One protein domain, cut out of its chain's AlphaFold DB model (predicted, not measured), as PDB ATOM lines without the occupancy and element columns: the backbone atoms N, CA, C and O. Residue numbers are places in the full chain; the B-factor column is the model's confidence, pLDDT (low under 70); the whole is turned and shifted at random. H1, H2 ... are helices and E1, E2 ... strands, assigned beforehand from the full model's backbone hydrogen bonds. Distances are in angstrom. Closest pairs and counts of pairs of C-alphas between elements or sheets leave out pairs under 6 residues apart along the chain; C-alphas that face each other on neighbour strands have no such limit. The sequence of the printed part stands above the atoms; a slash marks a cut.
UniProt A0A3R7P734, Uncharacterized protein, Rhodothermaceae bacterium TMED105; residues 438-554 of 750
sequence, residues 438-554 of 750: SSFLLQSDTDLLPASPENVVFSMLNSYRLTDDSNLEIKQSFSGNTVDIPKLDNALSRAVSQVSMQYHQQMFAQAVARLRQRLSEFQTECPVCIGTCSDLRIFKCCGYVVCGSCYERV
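AT A GLANCE: This is residues 438 to 554 of the 750 residues of an uncharacterized protein of Rhodothermaceae bacterium TMED105 (UniProt A0A3R7P734). Three helices run up and down side by side, H5, H4 and H3, with H4 between the other two, and H2 closes the fourth corner loosely, while the short H1 packs on H2 and on the last part of H5. At one end of this helical body, past the last residues of H5, a small head is made of the strand hairpin E1 and E2 with the short H6 at the far tip. The printed part has 117 residues with six named helices and two named strands, in the order H1, H2, H3, H4, H5, E1, E2, H6; the sheet has the order E1, E2 and is antiparallel, and the class is mostly helix. The whole is compact, with a radius of gyration of the C-alphas of 14.6 A, yet its outline is elongated, spanning 47 by 27 by 23 A along the three main axes.

HOW THE PARTS SIT: H1, residues 438 to 442, touches H2, residues 453 to 461, and the closest C-alphas are those of Ser 438 and Pro 453, 5.1 A apart. H1 also touches H5, residues 502 to 522, with residues 515 to 522 of H5 alone; the closest C-alphas are those of Leu 441 and Arg 518, 6.2 A apart. H2 and H5 are near each other, with 9 pairs of C-alphas within 10 A. H2 is close to but not clearly touching H3, residues 468 to 475, at a steep tilt of 40 degrees, opposite ways; the closest C-alphas, those of Glu 454 and Lys 475, are 7.1 A apart. H3 touches H4, residues 485 to 497, at a shallow tilt of 22 degrees, opposite ways, with the C-alphas of Ser 470 and Ala 495 closest at 5.4 A; the two form a helical hairpin. H4 and H5 form a second helical hairpin: they touch at a shallow tilt of 8 degrees, opposite ways, and the closest C-alphas, those of Val 496 and Gln 505, are 5.9 A apart. Among the pairs that stay apart are H3 and H5, and H2 and H4. E1, residues 536 to 538, and E2, residues 545 to 547, form an antiparallel hairpin with 139 degrees between their directions; N 537 and O 546 are 2.8 A apart and N 546 and O 537 are 2.9 A apart, within hydrogen-bond range. H6, residues 548 to 553, touches no helix; its closest C-alpha to E1 is that of Gly 548, 5.6 A from that of Arg 537. In H1, H2, H3, H4, H5 and H6 every O i to N i+4 pair is within hydrogen-bond range.

IN THESE COORDINATES: H1 begins at C-alpha 438, (112.758, 126.834, 108.472). From first to last C-alpha, H2 measures 12.2 A, H3 10.5 A and H4 18.4 A. H5 is the longest helix, with 21 residues and 30.3 A, from C-alpha 502 at (140.609, 120.855, 101.251) to C-alpha 522 at (111.356, 127.932, 98.179). E1 and E2 have three residues each, and H6 ends at C-alpha 553, (98.321, 142.738, 102.922).

THE WHOLE: The two C-alphas farthest apart are those of Met 501 and Arg 553, 47.9 A. The printed part has no cut. The link from H5 to E1, residues 523 to 535, is long; the links from H4 to H5 and from E2 to H6 are tight. In the short link from H3 to H4, residues 478 to 479 pair with residues 482 to 483, antiparallel. The mean pLDDT of the printed part is 73.8; 39 residues are under 70, namely residues 438 to 453, 456, 518, 520 to 534 and 539 to 544.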
ATOM      1  N   SER A 438     112.065 127.629 107.453       65.69
ATOM      2  CA  SER A 438     112.758 126.834 108.472       65.69
ATOM      3  C   SER A 438     112.458 125.331 108.391       65.69
ATOM      4  O   SER A 438     113.393 124.530 108.372       65.69
ATOM      5  N   SER A 439     111.190 124.926 108.262       60.81
ATOM      6  CA  SER A 439     110.820 123.513 108.064       60.81
ATOM      7  C   SER A 439     111.281 122.980 106.712       60.81
ATOM      8  O   SER A 439     111.706 121.828 106.606       60.81
ATOM      9  N   PHE A 440     111.282 123.830 105.682       66.81
ATOM     10  CA  PHE A 440     111.825 123.484 104.372       66.81
ATOM     11  C   PHE A 440     113.338 123.205 104.419       66.81
ATOM     12  O   PHE A 440     113.792 122.196 103.874       66.81
ATOM     13  N   LEU A 441     114.100 124.045 105.126       66.69
ATOM     14  CA  LEU A 441     115.547 123.913 105.314       66.69
ATOM     15  C   LEU A 441     115.932 122.697 106.176       66.69
ATOM     16  O   LEU A 441     116.894 122.002 105.852       66.69
ATOM     17  N   LEU A 442     115.165 122.404 107.232       63.22
ATOM     18  CA  LEU A 442     115.414 121.281 108.151       63.22
ATOM     19  C   LEU A 442     114.884 119.930 107.655       63.22
ATOM     20  O   LEU A 442     115.114 118.917 108.307       63.22
ATOM     21  N   GLN A 443     114.144 119.914 106.541       58.56
ATOM     22  CA  GLN A 443     113.298 118.781 106.148       58.56
ATOM     23  C   GLN A 443     112.358 118.320 107.269       58.56
ATOM     24  O   GLN A 443     112.030 117.141 107.364       58.56
ATOM     25  N   SER A 444     111.945 119.257 108.121       51.12
ATOM     26  CA  SER A 444     111.019 118.967 109.202       51.12
ATOM     27  C   SER A 444     109.624 118.787 108.622       51.12
ATOM     28  O   SER A 444     109.105 119.662 107.928       51.12
ATOM     29  N   ASP A 445     109.030 117.652 108.954       45.47
ATOM     30  CA  ASP A 445     107.659 117.266 108.626       45.47
ATOM     31  C   ASP A 445     106.643 117.835 109.648       45.47
ATOM     32  O   ASP A 445     105.448 117.541 109.633       45.47
ATOM     33  N   THR A 446     107.127 118.644 110.592       46.38
ATOM     34  CA  THR A 446     106.324 119.289 111.630       46.38
ATOM     35  C   THR A 446     106.719 120.758 111.771       46.38
ATOM     36  O   THR A 446     107.865 121.060 112.112       46.38
ATOM     37  N   ASP A 447     105.769 121.673 111.573       48.78
ATOM     38  CA  ASP A 447     105.898 123.091 111.940       48.78
ATOM     39  C   ASP A 447     105.646 123.237 113.454       48.78
ATOM     40  O   ASP A 447     104.606 123.732 113.882       48.78
ATOM     41  N   LEU A 448     106.556 122.718 114.291       41.28
ATOM     42  CA  LEU A 448     106.311 122.666 115.739       41.28
ATOM     43  C   LEU A 448     106.608 123.983 116.461       41.28
ATOM     44  O   LEU A 448     105.847 124.337 117.350       41.28
ATOM     45  N   LEU A 449     107.630 124.745 116.064       41.59
ATOM     46  CA  LEU A 449     107.855 126.123 116.519       41.59
ATOM     47  C   LEU A 449     108.719 126.874 115.495       41.59
ATOM     48  O   LEU A 449     109.643 126.287 114.925       41.59
ATOM     49  N   PRO A 450     108.474 128.172 115.268       48.09
ATOM     50  CA  PRO A 450     109.261 128.943 114.326       48.09
ATOM     51  C   PRO A 450     110.661 129.250 114.867       48.09
ATOM     52  O   PRO A 450     110.851 130.162 115.666       48.09
ATOM     53  N   ALA A 451     111.670 128.517 114.396       52.88
ATOM     54  CA  ALA A 451     113.051 128.990 114.452       52.88
ATOM     55  C   ALA A 451     113.256 130.040 113.349       52.88
ATOM     56  O   ALA A 451     112.736 129.869 112.244       52.88
ATOM     57  N   SER A 452     114.006 131.117 113.612       67.19
ATOM     58  CA  SER A 452     114.334 132.064 112.542       67.19
ATOM     59  C   SER A 452     115.122 131.332 111.440       67.19
ATOM     60  O   SER A 452     115.999 130.524 111.763       67.19
ATOM     61  N   PRO A 453     114.839 131.582 110.147       69.31
ATOM     62  CA  PRO A 453     115.603 130.980 109.054       69.31
ATOM     63  C   PRO A 453     117.109 131.236 109.186       69.31
ATOM     64  O   PRO A 453     117.910 130.354 108.897       69.31
ATOM     65  N   GLU A 454     117.481 132.405 109.716       80.62
ATOM     66  CA  GLU A 454     118.849 132.751 110.107       80.62
ATOM     67  C   GLU A 454     119.445 131.723 111.088       80.62
ATOM     68  O   GLU A 454     120.495 131.144 110.816       80.62
ATOM     69  N   ASN A 455     118.758 131.426 112.197       72.75
ATOM     70  CA  ASN A 455     119.228 130.465 113.198       72.75
ATOM     71  C   ASN A 455     119.279 129.035 112.656       72.75
ATOM     72  O   ASN A 455     120.150 128.262 113.049       72.75
ATOM     73  N   VAL A 456     118.362 128.671 111.757       69.94
ATOM     74  CA  VAL A 456     118.380 127.366 111.082       69.94
ATOM     75  C   VAL A 456     119.602 127.244 110.186       69.94
ATOM     76  O   VAL A 456     120.320 126.251 110.282       69.94
ATOM     77  N   VAL A 457     119.880 128.267 109.374       80.38
ATOM     78  CA  VAL A 457     121.095 128.328 108.557       80.38
ATOM     79  C   VAL A 457     122.321 128.207 109.456       80.38
ATOM     80  O   VAL A 457     123.121 127.301 109.254       80.38
ATOM     81  N   PHE A 458     122.442 129.011 110.514       81.12
ATOM     82  CA  PHE A 458     123.587 128.910 111.425       81.12
ATOM     83  C   PHE A 458     123.687 127.562 112.145       81.12
ATOM     84  O   PHE A 458     124.791 127.062 112.323       81.12
ATOM     85  N   SER A 459     122.570 126.928 112.499       74.69
ATOM     86  CA  SER A 459     122.554 125.581 113.084       74.69
ATOM     87  C   SER A 459     123.086 124.529 112.104       74.69
ATOM     88  O   SER A 459     123.952 123.731 112.462       74.69
ATOM     89  N   MET A 460     122.650 124.578 110.841       74.19
ATOM     90  CA  MET A 460     123.153 123.696 109.777       74.19
ATOM     91  C   MET A 460     124.637 123.934 109.476       74.19
ATOM     92  O   MET A 460     125.332 123.023 109.022       74.19
ATOM     93  N   LEU A 461     125.123 125.150 109.735       80.94
ATOM     94  CA  LEU A 461     126.519 125.532 109.558       80.94
ATOM     95  C   LEU A 461     127.373 125.367 110.827       80.94
ATOM     96  O   LEU A 461     128.589 125.486 110.736       80.94
ATOM     97  N   ASN A 462     126.788 125.048 111.988       78.12
ATOM     98  CA  ASN A 462     127.476 125.040 113.289       78.12
ATOM     99  C   ASN A 462     128.617 124.009 113.372       78.12
ATOM    100  O   ASN A 462     129.565 124.156 114.139       78.12
ATOM    101  N   SER A 463     128.556 122.955 112.556       77.50
ATOM    102  CA  SER A 463     129.637 121.972 112.436       77.50
ATOM    103  C   SER A 463     130.869 122.502 111.688       77.50
ATOM    104  O   SER A 463     131.895 121.822 111.650       77.50
ATOM    105  N   TYR A 464     130.792 123.703 111.107       80.88
ATOM    106  CA  TYR A 464     131.854 124.349 110.343       80.88
ATOM    107  C   TYR A 464     132.287 125.637 111.056       80.88
ATOM    108  O   TYR A 464     131.467 126.467 111.437       80.88
ATOM    109  N   ARG A 465     133.599 125.822 111.252       79.38
ATOM    110  CA  ARG A 465     134.133 127.059 111.844       79.38
ATOM    111  C   ARG A 465     134.022 128.203 110.837       79.38
ATOM    112  O   ARG A 465     134.889 128.351 109.981       79.38
ATOM    113  N   LEU A 466     132.960 128.992 110.949       82.06
ATOM    114  CA  LEU A 466     132.794 130.238 110.204       82.06
ATOM    115  C   LEU A 466     133.684 131.331 110.810       82.06
ATOM    116  O   LEU A 466     133.751 131.474 112.030       82.06
ATOM    117  N   THR A 467     134.352 132.111 109.962       84.88
ATOM    118  CA  THR A 467     135.040 133.344 110.381       84.88
ATOM    119  C   THR A 467     134.023 134.402 110.810       84.88
ATOM    120  O   THR A 467     132.896 134.397 110.307       84.88
ATOM    121  N   ASP A 468     134.442 135.378 111.610       84.50
ATOM    122  CA  ASP A 468     133.593 136.514 111.992       84.50
ATOM    123  C   ASP A 468     133.058 137.293 110.777       84.50
ATOM    124  O   ASP A 468     131.875 137.632 110.747       84.50
ATOM    125  N   ASP A 469     133.872 137.461 109.728       83.75
ATOM    126  CA  ASP A 469     133.462 138.124 108.482       83.75
ATOM    127  C   ASP A 469     132.367 137.335 107.744       83.75
ATOM    128  O   ASP A 469     131.304 137.873 107.447       83.75
ATOM    129  N   SER A 470     132.570 136.031 107.521       84.94
ATOM    130  CA  SER A 470     131.540 135.138 106.959       84.94
ATOM    131  C   SER A 470     130.244 135.124 107.780       84.94
ATOM    132  O   SER A 470     129.152 135.152 107.212       84.94
ATOM    133  N   ASN A 471     130.340 135.110 109.114       84.12
ATOM    134  CA  ASN A 471     129.170 135.199 109.991       84.12
ATOM    135  C   ASN A 471     128.418 136.514 109.777       84.12
ATOM    136  O   ASN A 471     127.191 136.519 109.679       84.12
ATOM    137  N   LEU A 472     129.144 137.628 109.692       87.75
ATOM    138  CA  LEU A 472     128.569 138.945 109.469       87.75
ATOM    139  C   LEU A 472     127.902 139.048 108.090       87.75
ATOM    140  O   LEU A 472     126.788 139.556 107.996       87.75
ATOM    141  N   GLU A 473     128.527 138.529 107.034       87.06
ATOM    142  CA  GLU A 473     127.970 138.538 105.675       87.06
ATOM    143  C   GLU A 473     126.699 137.684 105.550       87.06
ATOM    144  O   GLU A 473     125.720 138.110 104.927       87.06
ATOM    145  N   ILE A 474     126.680 136.503 106.179       87.31
ATOM    146  CA  ILE A 474     125.485 135.651 106.239       87.31
ATOM    147  C   ILE A 474     124.366 136.392 106.980       87.31
ATOM    148  O   ILE A 474     123.262 136.495 106.447       87.31
ATOM    149  N   LYS A 475     124.648 137.006 108.139       86.31
ATOM    150  CA  LYS A 475     123.668 137.826 108.884       86.31
ATOM    151  C   LYS A 475     123.134 138.995 108.065       86.31
ATOM    152  O   LYS A 475     121.935 139.239 108.037       86.31
ATOM    153  N   GLN A 476     124.002 139.695 107.341       87.56
ATOM    154  CA  GLN A 476     123.624 140.825 106.487       87.56
ATOM    155  C   GLN A 476     122.747 140.435 105.288       87.56
ATOM    156  O   GLN A 476     122.217 141.325 104.617       87.56
ATOM    157  N   SER A 477     122.619 139.142 104.991       87.12
ATOM    158  CA  SER A 477     121.695 138.624 103.974       87.12
ATOM    159  C   SER A 477     120.257 138.492 104.501       87.12
ATOM    160  O   SER A 477     119.320 138.364 103.715       87.12
ATOM    161  N   PHE A 478     120.080 138.595 105.824       83.44
ATOM    162  CA  PHE A 478     118.808 138.659 106.538       83.44
ATOM    163  C   PHE A 478     118.611 140.079 107.112       83.44
ATOM    164  O   PHE A 478     118.769 140.319 108.308       83.44
ATOM    165  N   SER A 479     118.320 141.074 106.263       75.94
ATOM    166  CA  SER A 479     118.156 142.471 106.703       75.94
ATOM    167  C   SER A 479     116.718 142.797 107.106       75.94
ATOM    168  O   SER A 479     115.819 142.882 106.267       75.94
ATOM    169  N   GLY A 480     116.488 143.046 108.396       73.06
ATOM    170  CA  GLY A 480     115.168 143.429 108.902       73.06
ATOM    171  C   GLY A 480     114.130 142.327 108.674       73.06
ATOM    172  O   GLY A 480     114.174 141.304 109.347       73.06
ATOM    173  N   ASN A 481     113.202 142.554 107.742       70.50
ATOM    174  CA  ASN A 481     112.142 141.612 107.361       70.50
ATOM    175  C   ASN A 481     112.361 141.053 105.941       70.50
ATOM    176  O   ASN A 481     111.395 140.687 105.286       70.50
ATOM    177  N   THR A 482     113.587 141.049 105.412       77.62
ATOM    178  CA  THR A 482     113.896 140.619 104.031       77.62
ATOM    179  C   THR A 482     114.960 139.527 104.018       77.62
ATOM    180  O   THR A 482     115.849 139.525 104.870       77.62
ATOM    181  N   VAL A 483     114.871 138.616 103.044       82.62
ATOM    182  CA  VAL A 483     115.955 137.679 102.706       82.62
ATOM    183  C   VAL A 483     116.425 137.969 101.290       82.62
ATOM    184  O   VAL A 483     115.645 137.844 100.346       82.62
ATOM    185  N   ASP A 484     117.704 138.290 101.137       84.44
ATOM    186  CA  ASP A 484     118.348 138.421  99.831       84.44
ATOM    187  C   ASP A 484     119.065 137.105  99.491       84.44
ATOM    188  O   ASP A 484     120.172 136.833  99.962       84.44
ATOM    189  N   ILE A 485     118.389 136.250  98.716       81.94
ATOM    190  CA  ILE A 485     118.891 134.918  98.341       81.94
ATOM    191  C   ILE A 485     120.192 135.009  97.520       81.94
ATOM    192  O   ILE A 485     121.138 134.309  97.882       81.94
ATOM    193  N   PRO A 486     120.315 135.870  96.487       82.88
ATOM    194  CA  PRO A 486     121.593 136.099  95.803       82.88
ATOM    195  C   PRO A 486     122.732 136.539  96.733       82.88
ATOM    196  O   PRO A 486     123.867 136.074  96.605       82.88
ATOM    197  N   LYS A 487     122.460 137.425  97.694       86.12
ATOM    198  CA  LYS A 487     123.472 137.878  98.659       86.12
ATOM    199  C   LYS A 487     123.878 136.769  99.630       86.12
ATOM    200  O   LYS A 487     125.074 136.594  99.872       86.12
ATOM    201  N   LEU A 488     122.913 135.979 100.108       85.69
ATOM    202  CA  LEU A 488     123.161 134.805 100.945       85.69
ATOM    203  C   LEU A 488     123.998 133.762 100.198       85.69
ATOM    204  O   LEU A 488     124.944 133.211 100.756       85.69
ATOM    205  N   ASP A 489     123.697 133.532  98.923       84.44
ATOM    206  CA  ASP A 489     124.432 132.603  98.069       84.44
ATOM    207  C   ASP A 489     125.919 132.977  97.945       84.44
ATOM    208  O   ASP A 489     126.811 132.140  98.143       84.44
ATOM    209  N   ASN A 490     126.183 134.266  97.711       85.50
ATOM    210  CA  ASN A 490     127.526 134.837  97.642       85.50
ATOM    211  C   ASN A 490     128.267 134.784  98.987       85.50
ATOM    212  O   ASN A 490     129.469 134.505  99.015       85.50
ATOM    213  N   ALA A 491     127.576 135.021 100.105       88.75
ATOM    214  CA  ALA A 491     128.150 134.888 101.445       88.75
ATOM    215  C   ALA A 491     128.541 133.430 101.745       88.75
ATOM    216  O   ALA A 491     129.657 133.157 102.185       88.75
ATOM    217  N   LEU A 492     127.675 132.469 101.407       89.00
ATOM    218  CA  LEU A 492     127.960 131.041 101.564       89.00
ATOM    219  C   LEU A 492     129.118 130.577 100.659       89.00
ATOM    220  O   LEU A 492     129.948 129.783 101.097       89.00
ATOM    221  N   SER A 493     129.225 131.098  99.425       87.44
ATOM    222  CA  SER A 493     130.362 130.821  98.520       87.44
ATOM    223  C   SER A 493     131.684 131.228  99.158       87.44
ATOM    224  O   SER A 493     132.658 130.472  99.139       87.44
ATOM    225  N   ARG A 494     131.714 132.432  99.735       85.19
ATOM    226  CA  ARG A 494     132.910 132.987 100.366       85.19
ATOM    227  C   ARG A 494     133.273 132.228 101.636       85.19
ATOM    228  O   ARG A 494     134.436 131.854 101.780       85.19
ATOM    229  N   ALA A 495     132.289 131.871 102.460       85.88
ATOM    230  CA  ALA A 495     132.504 131.040 103.642       85.88
ATOM    231  C   ALA A 495     133.157 129.690 103.296       85.88
ATOM    232  O   ALA A 495     134.118 129.282 103.947       85.88
ATOM    233  N   VAL A 496     132.706 129.022 102.228       88.06
ATOM    234  CA  VAL A 496     133.319 127.771 101.746       88.06
ATOM    235  C   VAL A 496     134.763 127.993 101.290       88.06
ATOM    236  O   VAL A 496     135.635 127.176 101.582       88.06
ATOM    237  N   SER A 497     135.047 129.099 100.599       83.75
ATOM    238  CA  SER A 497     136.393 129.402 100.088       83.75
ATOM    239  C   SER A 497     137.434 129.693 101.178       83.75
ATOM    240  O   SER A 497     138.625 129.521 100.937       83.75
ATOM    241  N   GLN A 498     136.998 130.086 102.378       82.88
ATOM    242  CA  GLN A 498     137.870 130.449 103.501       82.88
ATOM    243  C   GLN A 498     138.296 129.252 104.370       82.88
ATOM    244  O   GLN A 498     139.119 129.401 105.274       82.88
ATOM    245  N   VAL A 499     137.774 128.050 104.105       83.19
ATOM    246  CA  VAL A 499     138.175 126.837 104.826       83.19
ATOM    247  C   VAL A 499     139.524 126.339 104.310       83.19
ATOM    248  O   VAL A 499     139.650 125.903 103.171       83.19
ATOM    249  N   SER A 500     140.533 126.362 105.181       77.19
ATOM    250  CA  SER A 500     141.936 126.082 104.843       77.19
ATOM    251  C   SER A 500     142.249 124.617 104.517       77.19
ATOM    252  O   SER A 500     143.227 124.339 103.828       77.19
ATOM    253  N   MET A 501     141.439 123.663 104.990       81.50
ATOM    254  CA  MET A 501     141.629 122.238 104.697       81.50
ATOM    255  C   MET A 501     140.716 121.773 103.562       81.50
ATOM    256  O   MET A 501     139.496 121.765 103.712       81.50
ATOM    257  N   GLN A 502     141.311 121.275 102.474       78.88
ATOM    258  CA  GLN A 502     140.609 120.855 101.251       78.88
ATOM    259  C   GLN A 502     139.504 119.806 101.493       78.88
ATOM    260  O   GLN A 502     138.435 119.878 100.891       78.88
ATOM    261  N   TYR A 503     139.719 118.865 102.419       75.94
ATOM    262  CA  TYR A 503     138.707 117.871 102.803       75.94
ATOM    263  C   TYR A 503     137.482 118.508 103.488       75.94
ATOM    264  O   TYR A 503     136.337 118.228 103.129       75.94
ATOM    265  N   HIS A 504     137.707 119.425 104.434       76.31
ATOM    266  CA  HIS A 504     136.626 120.161 105.096       76.31
ATOM    267  C   HIS A 504     135.921 121.122 104.136       76.31
ATOM    268  O   HIS A 504     134.707 121.281 104.217       76.31
ATOM    269  N   GLN A 505     136.660 121.703 103.193       82.19
ATOM    270  CA  GLN A 505     136.116 122.552 102.143       82.19
ATOM    271  C   GLN A 505     135.146 121.785 101.232       82.19
ATOM    272  O   GLN A 505     134.069 122.294 100.937       82.19
ATOM    273  N   GLN A 506     135.470 120.549 100.831       80.94
ATOM    274  CA  GLN A 506     134.574 119.711 100.021       80.94
ATOM    275  C   GLN A 506     133.293 119.323 100.771       80.94
ATOM    276  O   GLN A 506     132.197 119.448 100.222       80.94
ATOM    277  N   MET A 507     133.409 118.903 102.033       79.44
ATOM    278  CA  MET A 507     132.249 118.577 102.873       79.44
ATOM    279  C   MET A 507     131.346 119.796 103.090       79.44
ATOM    280  O   MET A 507     130.122 119.704 102.963       79.44
ATOM    281  N   PHE A 508     131.951 120.957 103.342       83.75
ATOM    282  CA  PHE A 508     131.228 122.209 103.508       83.75
ATOM    283  C   PHE A 508     130.557 122.658 102.201       83.75
ATOM    284  O   PHE A 508     129.380 123.014 102.209       83.75
ATOM    285  N   ALA A 509     131.241 122.540 101.058       81.88
ATOM    286  CA  ALA A 509     130.678 122.833  99.742       81.88
ATOM    287  C   ALA A 509     129.441 121.975  99.431       81.88
ATOM    288  O   ALA A 509     128.457 122.489  98.906       81.88
ATOM    289  N   GLN A 510     129.441 120.688  99.798       81.19
ATOM    290  CA  GLN A 510     128.275 119.811  99.629       81.19
ATOM    291  C   GLN A 510     127.106 120.182 100.552       81.19
ATOM    292  O   GLN A 510     125.941 120.042 100.171       81.19
ATOM    293  N   ALA A 511     127.386 120.622 101.781       77.00
ATOM    294  CA  ALA A 511     126.358 121.123 102.692       77.00
ATOM    295  C   ALA A 511     125.747 122.436 102.171       77.00
ATOM    296  O   ALA A 511     124.525 122.574 102.131       77.00
ATOM    297  N   VAL A 512     126.585 123.349 101.676       83.12
ATOM    298  CA  VAL A 512     126.167 124.627 101.083       83.12
ATOM    299  C   VAL A 512     125.415 124.433  99.770       83.12
ATOM    300  O   VAL A 512     124.380 125.059  99.580       83.12
ATOM    301  N   ALA A 513     125.851 123.535  98.885       79.00
ATOM    302  CA  ALA A 513     125.134 123.225  97.646       79.00
ATOM    303  C   ALA A 513     123.714 122.708  97.927       79.00
ATOM    304  O   ALA A 513     122.755 123.148  97.295       79.00
ATOM    305  N   ARG A 514     123.562 121.838  98.934       74.06
ATOM    306  CA  ARG A 514     122.245 121.388  99.403       74.06
ATOM    307  C   ARG A 514     121.426 122.543  99.974       74.06
ATOM    308  O   ARG A 514     120.256 122.668  99.630       74.06
ATOM    309  N   LEU A 515     122.029 123.406 100.789       78.94
ATOM    310  CA  LEU A 515     121.359 124.580 101.351       78.94
ATOM    311  C   LEU A 515     120.855 125.538 100.254       78.94
ATOM    312  O   LEU A 515     119.711 125.979 100.307       78.94
ATOM    313  N   ARG A 516     121.665 125.793  99.222       78.50
ATOM    314  CA  ARG A 516     121.318 126.618  98.049       78.50
ATOM    315  C   ARG A 516     120.150 126.069  97.268       78.50
ATOM    316  O   ARG A 516     119.204 126.797  96.985       78.50
ATOM    317  N   GLN A 517     120.214 124.779  96.949       71.31
ATOM    318  CA  GLN A 517     119.139 124.106  96.244       71.31
ATOM    319  C   GLN A 517     117.823 124.288  97.012       71.31
ATOM    320  O   GLN A 517     116.828 124.715  96.431       71.31
ATOM    321  N   ARG A 518     117.836 124.098  98.337       67.81
ATOM    322  CA  ARG A 518     116.643 124.282  99.178       67.81
ATOM    323  C   ARG A 518     116.152 125.728  99.240       67.81
ATOM    324  O   ARG A 518     114.951 125.963  99.184       67.81
ATOM    325  N   LEU A 519     117.055 126.699  99.319       72.81
ATOM    326  CA  LEU A 519     116.693 128.119  99.281       72.81
ATOM    327  C   LEU A 519     116.037 128.503  97.943       72.81
ATOM    328  O   LEU A 519     115.044 129.225  97.942       72.81
ATOM    329  N   SER A 520     116.545 127.976  96.825       69.94
ATOM    330  CA  SER A 520     115.987 128.223  95.486       69.94
ATOM    331  C   SER A 520     114.632 127.541  95.259       69.94
ATOM    332  O   SER A 520     113.726 128.150  94.698       69.94
ATOM    333  N   GLU A 521     114.445 126.316  95.769       63.41
ATOM    334  CA  GLU A 521     113.172 125.581  95.705       63.41
ATOM    335  C   GLU A 521     112.038 126.313  96.450       63.41
ATOM    336  O   GLU A 521     110.870 126.151  96.107       63.41
ATOM    337  N   PHE A 522     112.353 127.148  97.446       63.28
ATOM    338  CA  PHE A 522     111.356 127.932  98.179       63.28
ATOM    339  C   PHE A 522     110.871 129.183  97.412       63.28
ATOM    340  O   PHE A 522     109.773 129.676  97.667       63.28
ATOM    341  N   GLN A 523     111.638 129.701  96.442       64.88
ATOM    342  CA  GLN A 523     111.279 130.916  95.684       64.88
ATOM    343  C   GLN A 523     110.095 130.710  94.717       64.88
ATOM    344  O   GLN A 523     109.519 131.677  94.215       64.88
ATOM    345  N   THR A 524     109.685 129.466  94.463       62.41
ATOM    346  CA  THR A 524     108.694 129.153  93.426       62.41
ATOM    347  C   THR A 524     107.234 129.374  93.837       62.41
ATOM    348  O   THR A 524     106.409 129.575  92.951       62.41
ATOM    349  N   GLU A 525     106.872 129.372  95.130       59.72
ATOM    350  CA  GLU A 525     105.471 129.559  95.571       59.72
ATOM    351  C   GLU A 525     105.348 130.247  96.956       59.72
ATOM    352  O   GLU A 525     105.886 129.770  97.951       59.72
ATOM    353  N   CYS A 526     104.548 131.316  97.065       64.25
ATOM    354  CA  CYS A 526     104.181 131.963  98.335       64.25
ATOM    355  C   CYS A 526     103.248 131.068  99.176       64.25
ATOM    356  O   CYS A 526     102.236 130.595  98.644       64.25
ATOM    357  N   PRO A 527     103.458 130.912 100.499       55.41
ATOM    358  CA  PRO A 527     102.563 130.115 101.341       55.41
ATOM    359  C   PRO A 527     101.201 130.783 101.609       55.41
ATOM    360  O   PRO A 527     100.285 130.108 102.065       55.41
ATOM    361  N   VAL A 528     101.039 132.079 101.299       57.81
ATOM    362  CA  VAL A 528      99.776 132.824 101.481       57.81
ATOM    363  C   VAL A 528      98.971 132.931 100.182       57.81
ATOM    364  O   VAL A 528      97.798 132.574 100.169       57.81
ATOM    365  N   CYS A 529      99.563 133.419  99.084       60.12
ATOM    366  CA  CYS A 529      98.838 133.624  97.816       60.12
ATOM    367  C   CYS A 529      99.055 132.533  96.768       60.12
ATOM    368  O   CYS A 529      98.403 132.576  95.731       60.12
ATOM    369  N   ILE A 530      99.959 131.577  97.006       54.97
ATOM    370  CA  ILE A 530     100.235 130.464  96.083       54.97
ATOM    371  C   ILE A 530     100.803 130.933  94.716       54.97
ATOM    372  O   ILE A 530     100.936 130.139  93.793       54.97
ATOM    373  N   GLY A 531     101.191 132.206  94.577       59.34
ATOM    374  CA  GLY A 531     101.877 132.740  93.393       59.34
ATOM    375  C   GLY A 531     103.403 132.645  93.490       59.34
ATOM    376  O   GLY A 531     103.946 132.478  94.581       59.34
ATOM    377  N   THR A 532     104.100 132.781  92.362       59.44
ATOM    378  CA  THR A 532     105.571 132.864  92.295       59.44
ATOM    379  C   THR A 532     106.103 134.092  93.035       59.44
ATOM    380  O   THR A 532     105.561 135.189  92.881       59.44
ATOM    381  N   CYS A 533     107.179 133.930  93.814       66.31
ATOM    382  CA  CYS A 533     107.754 134.990  94.641       66.31
ATOM    383  C   CYS A 533     109.076 135.502  94.065       66.31
ATOM    384  O   CYS A 533     110.064 134.775  94.062       66.31
ATOM    385  N   SER A 534     109.137 136.776  93.678       65.56
ATOM    386  CA  SER A 534     110.408 137.452  93.373       65.56
ATOM    387  C   SER A 534     110.943 138.305  94.533       65.56
ATOM    388  O   SER A 534     112.137 138.575  94.572       65.56
ATOM    389  N   ASP A 535     110.086 138.700  95.483       79.62
ATOM    390  CA  ASP A 535     110.439 139.474  96.688       79.62
ATOM    391  C   ASP A 535     109.975 138.721  97.945       79.62
ATOM    392  O   ASP A 535     108.770 138.518  98.122       79.62
ATOM    393  N   LEU A 536     110.913 138.271  98.787       79.88
ATOM    394  CA  LEU A 536     110.647 137.465  99.983       79.88
ATOM    395  C   LEU A 536     110.753 138.310 101.259       79.88
ATOM    396  O   LEU A 536     111.810 138.858 101.584       79.88
ATOM    397  N   ARG A 537     109.666 138.341 102.034       79.75
ATOM    398  CA  ARG A 537     109.581 139.019 103.332       79.75
ATOM    399  C   ARG A 537     109.403 138.026 104.476       79.75
ATOM    400  O   ARG A 537     108.680 137.046 104.325       79.75
ATOM    401  N   ILE A 538     110.020 138.298 105.624       76.62
ATOM    402  CA  ILE A 538     109.981 137.469 106.835       76.62
ATOM    403  C   ILE A 538     109.119 138.139 107.907       76.62
ATOM    404  O   ILE A 538     109.355 139.289 108.278       76.62
ATOM    405  N   PHE A 539     108.173 137.405 108.490       68.31
ATOM    406  CA  PHE A 539     107.524 137.818 109.735       68.31
ATOM    407  C   PHE A 539     108.446 137.570 110.926       68.31
ATOM    408  O   PHE A 539     108.693 136.425 111.287       68.31
ATOM    409  N   LYS A 540     108.904 138.628 111.601       67.81
ATOM    410  CA  LYS A 540     109.751 138.504 112.802       67.81
ATOM    411  C   LYS A 540     109.116 137.700 113.936       67.81
ATOM    412  O   LYS A 540     109.838 137.007 114.641       67.81
ATOM    413  N   CYS A 541     107.790 137.751 114.091       60.00
ATOM    414  CA  CYS A 541     107.111 137.023 115.168       60.00
ATOM    415  C   CYS A 541     107.230 135.497 115.046       60.00
ATOM    416  O   CYS A 541     107.187 134.798 116.051       60.00
ATOM    417  N   CYS A 542     107.331 134.970 113.823       55.75
ATOM    418  CA  CYS A 542     107.230 133.534 113.580       55.75
ATOM    419  C   CYS A 542     108.097 133.022 112.426       55.75
ATOM    420  O   CYS A 542     107.892 131.913 111.957       55.75
ATOM    421  N   GLY A 543     109.043 133.797 111.910       62.53
ATOM    422  CA  GLY A 543     109.979 133.348 110.875       62.53
ATOM    423  C   GLY A 543     109.349 132.912 109.543       62.53
ATOM    424  O   GLY A 543     110.067 132.400 108.686       62.53
ATOM    425  N   TYR A 544     108.037 133.095 109.345       67.62
ATOM    426  CA  TYR A 544     107.357 132.739 108.101       67.62
ATOM    427  C   TYR A 544     107.803 133.663 106.979       67.62
ATOM    428  O   TYR A 544     107.855 134.882 107.159       67.62
ATOM    429  N   VAL A 545     108.083 133.076 105.817       72.31
ATOM    430  CA  VAL A 545     108.545 133.802 104.635       72.31
ATOM    431  C   VAL A 545     107.439 133.814 103.585       72.31
ATOM    432  O   VAL A 545     106.923 132.765 103.209       72.31
ATOM    433  N   VAL A 546     107.054 135.003 103.129       72.75
ATOM    434  CA  VAL A 546     105.959 135.236 102.175       72.75
ATOM    435  C   VAL A 546     106.409 136.158 101.047       72.75
ATOM    436  O   VAL A 546     107.419 136.846 101.181       72.75
ATOM    437  N   CYS A 547     105.656 136.231  99.946       81.75
ATOM    438  CA  CYS A 547     105.903 137.276  98.950       81.75
ATOM    439  C   CYS A 547     105.630 138.674  99.532       81.75
ATOM    440  O   CYS A 547     104.706 138.823 100.342       81.75
ATOM    441  N   GLY A 548     106.326 139.701  99.035       80.94
ATOM    442  CA  GLY A 548     106.119 141.108  99.407       80.94
ATOM    443  C   GLY A 548     104.649 141.533  99.401       80.94
ATOM    444  O   GLY A 548     104.144 142.026 100.405       80.94
ATOM    445  N   SER A 549     103.895 141.178  98.353       80.69
ATOM    446  CA  SER A 549     102.465 141.521  98.270       80.69
ATOM    447  C   SER A 549     101.592 140.890  99.361       80.69
ATOM    448  O   SER A 549     100.548 141.431  99.710       80.69
ATOM    449  N   CYS A 550     101.977 139.728  99.894       74.69
ATOM    450  CA  CYS A 550     101.257 139.097 101.003       74.69
ATOM    451  C   CYS A 550     101.683 139.673 102.340       74.69
ATOM    452  O   CYS A 550     100.850 139.740 103.234       74.69
ATOM    453  N   TYR A 551     102.940 140.089 102.461       80.06
ATOM    454  CA  TYR A 551     103.438 140.785 103.636       80.06
ATOM    455  C   TYR A 551     102.708 142.113 103.840       80.06
ATOM    456  O   TYR A 551     102.194 142.361 104.916       80.06
ATOM    457  N   GLU A 552     102.559 142.911 102.783       80.19
ATOM    458  CA  GLU A 552     101.893 144.224 102.837       80.19
ATOM    459  C   GLU A 552     100.370 144.135 103.032       80.19
ATOM    460  O   GLU A 552      99.743 145.068 103.525       80.19
ATOM    461  N   ARG A 553      99.749 143.006 102.659       75.69
ATOM    462  CA  ARG A 553      98.321 142.738 102.922       75.69
ATOM    463  C   ARG A 553      98.045 142.327 104.360       75.69
ATOM    464  O   ARG A 553      96.887 142.335 104.782       75.69
ATOM    465  N   VAL A 554      99.076 141.918 105.091       70.06
ATOM    466  CA  VAL A 554      98.967 141.772 106.531       70.06
ATOM    467  C   VAL A 554      98.869 143.177 107.086       70.06
ATOM    468  O   VAL A 554      99.828 143.925 107.006       70.06
TER     469      VAL A 554